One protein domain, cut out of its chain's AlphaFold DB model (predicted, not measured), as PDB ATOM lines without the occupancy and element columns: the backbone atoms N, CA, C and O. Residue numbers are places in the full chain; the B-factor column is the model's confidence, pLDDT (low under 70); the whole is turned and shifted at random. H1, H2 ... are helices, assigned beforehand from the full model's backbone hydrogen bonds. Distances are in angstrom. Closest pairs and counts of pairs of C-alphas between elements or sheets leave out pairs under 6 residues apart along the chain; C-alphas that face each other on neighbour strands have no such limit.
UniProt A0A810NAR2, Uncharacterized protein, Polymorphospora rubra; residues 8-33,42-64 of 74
ATOM      1  N   ALA A   8      54.936 118.018 113.490       77.44
ATOM      2  CA  ALA A   8      56.240 117.414 113.238       77.44
ATOM      3  C   ALA A   8      56.208 116.618 111.933       77.44
ATOM      4  O   ALA A   8      57.075 116.802 111.074       77.44
ATOM      5  N   ARG A   9      55.145 115.840 111.710       76.88
ATOM      6  CA  ARG A   9      54.924 115.143 110.435       76.88
ATOM      7  C   ARG A   9      54.835 116.111 109.252       76.88
ATOM      8  O   ARG A   9      55.416 115.850 108.200       76.88
ATOM      9  N   ARG A  10      54.171 117.261 109.413       82.25
ATOM     10  CA  ARG A  10      54.122 118.320 108.389       82.25
ATOM     11  C   ARG A  10      55.496 118.886 108.073       82.25
ATOM     12  O   ARG A  10      55.804 119.087 106.901       82.25
ATOM     13  N   ARG A  11      56.320 119.119 109.091       81.69
ATOM     14  CA  ARG A  11      57.687 119.609 108.907       81.69
ATOM     15  C   ARG A  11      58.556 118.594 108.163       81.69
ATOM     16  O   ARG A  11      59.231 118.983 107.215       81.69
ATOM     17  N   ARG A  12      58.474 117.307 108.522       80.00
ATOM     18  CA  ARG A  12      59.189 116.220 107.826       80.00
ATOM     19  C   ARG A  12      58.776 116.124 106.352       80.00
ATOM     20  O   ARG A  12      59.634 116.051 105.483       80.00
ATOM     21  N   LEU A  13      57.478 116.219 106.046       82.25
ATOM     22  CA  LEU A  13      56.984 116.206 104.658       82.25
ATOM     23  C   LEU A  13      57.444 117.421 103.839       82.25
ATOM     24  O   LEU A  13      57.785 117.276 102.668       82.25
ATOM     25  N   GLN A  14      57.496 118.612 104.440       84.38
ATOM     26  CA  GLN A  14      58.069 119.788 103.776       84.38
ATOM     27  C   GLN A  14      59.567 119.622 103.500       84.38
ATOM     28  O   GLN A  14      60.060 120.088 102.477       84.38
ATOM     29  N   GLU A  15      60.294 118.967 104.402       84.81
ATOM     30  CA  GLU A  15      61.715 118.673 104.219       84.81
ATOM     31  C   GLU A  15      61.947 117.626 103.121       84.81
ATOM     32  O   GLU A  15      62.810 117.829 102.269       84.81
ATOM     33  N   LEU A  16      61.111 116.585 103.052       84.00
ATOM     34  CA  LEU A  16      61.095 115.626 101.939       84.00
ATOM     35  C   LEU A  16      60.867 116.296 100.592       84.00
ATOM     36  O   LEU A  16      61.617 116.028  99.661       84.00
ATOM     37  N   ALA A  17      59.876 117.185 100.498       82.00
ATOM     38  CA  ALA A  17      59.601 117.911  99.262       82.00
ATOM     39  C   ALA A  17      60.829 118.710  98.791       82.00
ATOM     40  O   ALA A  17      61.160 118.696  97.612       82.00
ATOM     41  N   ARG A  18      61.563 119.342  99.718       84.94
ATOM     42  CA  ARG A  18      62.801 120.076  99.398       84.94
ATOM     43  C   ARG A  18      63.943 119.162  98.963       84.94
ATOM     44  O   ARG A  18      64.706 119.527  98.075       84.94
ATOM     45  N   ILE A  19      64.094 118.003  99.604       84.81
ATOM     46  CA  ILE A  19      65.110 117.011  99.223       84.81
ATOM     47  C   ILE A  19      64.818 116.462  97.833       84.81
ATOM     48  O   ILE A  19      65.746 116.313  97.042       84.81
ATOM     49  N   HIS A  20      63.547 116.190  97.547       83.44
ATOM     50  CA  HIS A  20      63.099 115.716  96.250       83.44
ATOM     51  C   HIS A  20      63.378 116.745  95.154       83.44
ATOM     52  O   HIS A  20      64.079 116.422  94.205       83.44
ATOM     53  N   ASP A  21      62.936 117.992  95.333       83.00
ATOM     54  CA  ASP A  21      63.160 119.092  94.382       83.00
ATOM     55  C   ASP A  21      64.655 119.287  94.073       83.00
ATOM     56  O   ASP A  21      65.082 119.311  92.918       83.00
ATOM     57  N   ARG A  22      65.490 119.291  95.121       84.00
ATOM     58  CA  ARG A  22      66.943 119.369  94.960       84.00
ATOM     59  C   ARG A  22      67.510 118.168  94.206       84.00
ATOM     60  O   ARG A  22      68.343 118.355  93.327       84.00
ATOM     61  N   TRP A  23      67.095 116.953  94.550       85.75
ATOM     62  CA  TRP A  23      67.557 115.738  93.879       85.75
ATOM     63  C   TRP A  23      67.152 115.734  92.398       85.75
ATOM     64  O   TRP A  23      67.958 115.390  91.536       85.75
ATOM     65  N   GLN A  24      65.946 116.201  92.076       81.75
ATOM     66  CA  GLN A  24      65.501 116.349  90.693       81.75
ATOM     67  C   GLN A  24      66.365 117.336  89.918       81.75
ATOM     68  O   GLN A  24      66.798 117.017  88.812       81.75
ATOM     69  N   ALA A  25      66.694 118.484  90.514       81.56
ATOM     70  CA  ALA A  25      67.616 119.445  89.918       81.56
ATOM     71  C   ALA A  25      69.035 118.863  89.744       81.56
ATOM     72  O   ALA A  25      69.646 119.053  88.694       81.56
ATOM     73  N   GLU A  26      69.546 118.123  90.737       81.50
ATOM     74  CA  GLU A  26      70.871 117.475  90.708       81.50
ATOM     75  C   GLU A  26      70.973 116.420  89.587       81.50
ATOM     76  O   GLU A  26      72.009 116.317  88.928       81.50
ATOM     77  N   HIS A  27      69.899 115.670  89.329       78.06
ATOM     78  CA  HIS A  27      69.870 114.609  88.315       78.06
ATOM     79  C   HIS A  27      69.234 115.026  86.977       78.06
ATOM     80  O   HIS A  27      69.236 114.240  86.023       78.06
ATOM     81  N   GLY A  28      68.732 116.259  86.878       71.25
ATOM     82  CA  GLY A  28      68.042 116.779  85.696       71.25
ATOM     83  C   GLY A  28      66.781 115.984  85.354       71.25
ATOM     84  O   GLY A  28      66.598 115.609  84.196       71.25
ATOM     85  N   ILE A  29      65.974 115.661  86.367       72.19
ATOM     86  CA  ILE A  29      64.724 114.903  86.240       72.19
ATOM     87  C   ILE A  29      63.568 115.893  86.119       72.19
ATOM     88  O   ILE A  29      63.328 116.676  87.033       72.19
ATOM     89  N   ASP A  30      62.842 115.832  85.006       65.62
ATOM     90  CA  ASP A  30      61.587 116.562  84.816       65.62
ATOM     91  C   ASP A  30      60.430 115.760  85.427       65.62
ATOM     92  O   ASP A  30      60.070 114.689  84.925       65.62
ATOM     93  N   ASP A  31      59.858 116.265  86.523       56.94
ATOM     94  CA  ASP A  31      58.702 115.656  87.184       56.94
ATOM     95  C   ASP A  31      57.418 115.877  86.372       56.94
ATOM     96  O   ASP A  31      57.050 117.012  86.056       56.94
ATOM     97  N   ALA A  32      56.721 114.784  86.055       50.50
ATOM     98  CA  ALA A  32      55.479 114.786  85.288       50.50
ATOM     99  C   ALA A  32      54.292 115.419  86.040       50.50
ATOM    100  O   ALA A  32      53.344 115.848  85.389       50.50
ATOM    101  N   GLU A  33      54.320 115.486  87.378       50.91
ATOM    102  CA  GLU A  33      53.222 116.056  88.175       50.91
ATOM    103  C   GLU A  33      53.274 117.591  88.254       50.91
ATOM    104  O   GLU A  33      52.272 118.226  88.584       50.91
ATOM    105  N   ALA A  42      58.387 112.570  76.219       54.38
ATOM    106  CA  ALA A  42      59.520 111.832  75.681       54.38
ATOM    107  C   ALA A  42      60.888 112.427  76.070       54.38
ATOM    108  O   ALA A  42      61.901 111.743  75.943       54.38
ATOM    109  N   ARG A  43      60.940 113.678  76.555       54.12
ATOM    110  CA  ARG A  43      62.172 114.318  77.062       54.12
ATOM    111  C   ARG A  43      62.409 114.087  78.554       54.12
ATOM    112  O   ARG A  43      63.433 114.517  79.077       54.12
ATOM    113  N   ARG A  44      61.496 113.377  79.220       61.75
ATOM    114  CA  ARG A  44      61.613 112.992  80.627       61.75
ATOM    115  C   ARG A  44      62.859 112.142  80.830       61.75
ATOM    116  O   ARG A  44      62.984 111.060  80.254       61.75
ATOM    117  N   ARG A  45      63.771 112.609  81.675       65.00
ATOM    118  CA  ARG A  45      64.905 111.803  82.114       65.00
ATOM    119  C   ARG A  45      64.497 111.044  83.367       65.00
ATOM    120  O   ARG A  45      64.385 111.622  84.441       65.00
ATOM    121  N   THR A  46      64.257 109.747  83.221       66.44
ATOM    122  CA  THR A  46      64.078 108.847  84.362       66.44
ATOM    123  C   THR A  46      65.370 108.809  85.188       66.44
ATOM    124  O   THR A  46      66.460 108.800  84.603       66.44
ATOM    125  N   PRO A  47      65.288 108.792  86.531       74.00
ATOM    126  CA  PRO A  47      66.461 108.592  87.374       74.00
ATOM    127  C   PRO A  47      67.159 107.268  87.056       74.00
ATOM    128  O   PRO A  47      66.532 106.297  86.633       74.00
ATOM    129  N   SER A  48      68.467 107.212  87.305       79.81
ATOM    130  CA  SER A  48      69.164 105.928  87.344       79.81
ATOM    131  C   SER A  48      68.773 105.150  88.612       79.81
ATOM    132  O   SER A  48      68.468 105.766  89.638       79.81
ATOM    133  N   PRO A  49      68.895 103.811  88.618       79.25
ATOM    134  CA  PRO A  49      68.648 103.005  89.818       79.25
ATOM    135  C   PRO A  49      69.540 103.371  91.017       79.25
ATOM    136  O   PRO A  49      69.247 103.032  92.163       79.25
ATOM    137  N   GLU A  50      70.686 104.009  90.779       81.25
ATOM    138  CA  GLU A  50      71.551 104.544  91.836       81.25
ATOM    139  C   GLU A  50      70.994 105.849  92.409       81.25
ATOM    140  O   GLU A  50      70.905 105.975  93.630       81.25
ATOM    141  N   ALA A  51      70.524 106.758  91.549       78.50
ATOM    142  CA  ALA A  51      69.874 107.996  91.969       78.50
ATOM    143  C   ALA A  51      68.585 107.717  92.762       78.50
ATOM    144  O   ALA A  51      68.335 108.359  93.781       78.50
ATOM    145  N   GLU A  52      67.794 106.716  92.357       81.81
ATOM    146  CA  GLU A  52      66.610 106.285  93.114       81.81
ATOM    147  C   GLU A  52      66.975 105.751  94.506       81.81
ATOM    148  O   GLU A  52      66.333 106.094  95.503       81.81
ATOM    149  N   ARG A  53      68.034 104.933  94.605       84.81
ATOM    150  CA  ARG A  53      68.520 104.403  95.891       84.81
ATOM    151  C   ARG A  53      68.991 105.515  96.821       84.81
ATOM    152  O   ARG A  53      68.704 105.471  98.018       84.81
ATOM    153  N   GLU A  54      69.671 106.514  96.276       86.25
ATOM    154  CA  GLU A  54      70.112 107.690  97.017       86.25
ATOM    155  C   GLU A  54      68.932 108.508  97.562       86.25
ATOM    156  O   GLU A  54      68.897 108.816  98.760       86.25
ATOM    157  N   LEU A  55      67.932 108.801  96.726       84.69
ATOM    158  CA  LEU A  55      66.722 109.506  97.150       84.69
ATOM    159  C   LEU A  55      65.988 108.743  98.258       84.69
ATOM    160  O   LEU A  55      65.579 109.340  99.257       84.69
ATOM    161  N   MET A  56      65.854 107.423  98.119       83.75
ATOM    162  CA  MET A  56      65.216 106.569  99.124       83.75
ATOM    163  C   MET A  56      65.976 106.587 100.455       83.75
ATOM    164  O   MET A  56      65.352 106.677 101.513       83.75
ATOM    165  N   ALA A  57      67.311 106.549 100.426       84.06
ATOM    166  CA  ALA A  57      68.132 106.637 101.632       84.06
ATOM    167  C   ALA A  57      67.958 107.992 102.345       84.06
ATOM    168  O   ALA A  57      67.683 108.021 103.547       84.06
ATOM    169  N   ARG A  58      68.032 109.104 101.598       84.62
ATOM    170  CA  ARG A  58      67.813 110.466 102.125       84.62
ATOM    171  C   ARG A  58      66.396 110.624 102.704       84.62
ATOM    172  O   ARG A  58      66.228 111.154 103.800       84.62
ATOM    173  N   SER A  59      65.384 110.098 102.013       84.44
ATOM    174  CA  SER A  59      63.971 110.167 102.421       84.44
ATOM    175  C   SER A  59      63.688 109.391 103.709       84.44
ATOM    176  O   SER A  59      62.987 109.879 104.597       84.44
ATOM    177  N   ARG A  60      64.269 108.192 103.847       82.88
ATOM    178  CA  ARG A  60      64.149 107.364 105.058       82.88
ATOM    179  C   ARG A  60      64.782 108.032 106.274       82.88
ATOM    180  O   ARG A  60      64.193 107.987 107.350       82.88
ATOM    181  N   ALA A  61      65.929 108.687 106.094       82.19
ATOM    182  CA  ALA A  61      66.583 109.430 107.164       82.19
ATOM    183  C   ALA A  61      65.701 110.581 107.686       82.19
ATOM    184  O   ALA A  61      65.535 110.718 108.896       82.19
ATOM    185  N   VAL A  62      65.068 111.353 106.794       81.81
ATOM    186  CA  VAL A  62      64.177 112.469 107.180       81.81
ATOM    187  C   VAL A  62      62.884 112.002 107.832       81.81
ATOM    188  O   VAL A  62      62.425 112.594 108.810       81.81
ATOM    189  N   MET A  63      62.304 110.908 107.341       77.94
ATOM    190  CA  MET A  63      61.143 110.305 107.995       77.94
ATOM    191  C   MET A  63      61.486 109.649 109.338       77.94
ATOM    192  O   MET A  63      60.581 109.212 110.046       77.94
ATOM    193  N   GLY A  64      62.772 109.577 109.698       77.69
ATOM    194  CA  GLY A  64      63.225 108.933 110.920       77.69
ATOM    195  C   GLY A  64      62.896 107.446 110.924       77.69
ATOM    196  O   GLY A  64      62.421 106.950 111.943       77.69
TER     197      GLY A  64
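AT A GLANCE: This is residues 8 to 33 and 42 to 64 of the 74 residues of an uncharacterized protein of Polymorphospora rubra (UniProt A0A810NAR2). Two helices, H1 and the shorter H2, lie side by side and run opposite ways, making an elongated pair, and the stretches on both sides of a cut run off from one end of it. The printed part has 49 residues, with two named helices in the order H1, H2 and no named strand; the class is all helix. The whole is only just compact, close to loose, with a radius of gyration of the C-alphas of 11.6 A. The C-alphas span 38 by 21 by 14 A along their three main axes.

IN THESE COORDINATES: Find C-alpha 8 at (56.240, 117.414, 113.238), where H1 begins; it takes in residues 8 to 27 and measures 28.5 A from first to last C-alpha, ending at C-alpha 27 at (69.870, 114.609, 88.315). Go on past the cut to C-alpha 49 at (68.648, 103.005, 89.818), where H2 begins; it takes in residues 49 to 62 and measures 20.3 A, ending at C-alpha 62 at (64.177, 112.469, 107.180).

HOW THE PARTS SIT: Look at Leu 16 and Ser 59, whose C-alphas, 6.2 A apart, are the closest of the two helices. H1 and H2 touch, with 10 pairs of C-alphas within 8 A. Their lines stand at a shallow tilt of 24 degrees, and they run opposite ways. Their centres are 11.2 A apart. In H1 and H2 every backbone O i to N i+4 pair is within hydrogen-bond range.

THE WHOLE: The two C-alphas farthest apart, those of Ala 8 and Ala 42, are 38.1 A from each other, while those of Ala 8 and Gly 64, the first and last printed, are 11.2 A apart. Residues 34 to 41 are not printed, and C-alphas 33 and 42 stand 14.6 A apart across this cut, which lies in the link from H1 to H2. The mean pLDDT of the printed part is 77.2; look for values under 70 at residues 30 to 33 and 42 to 46 of this model.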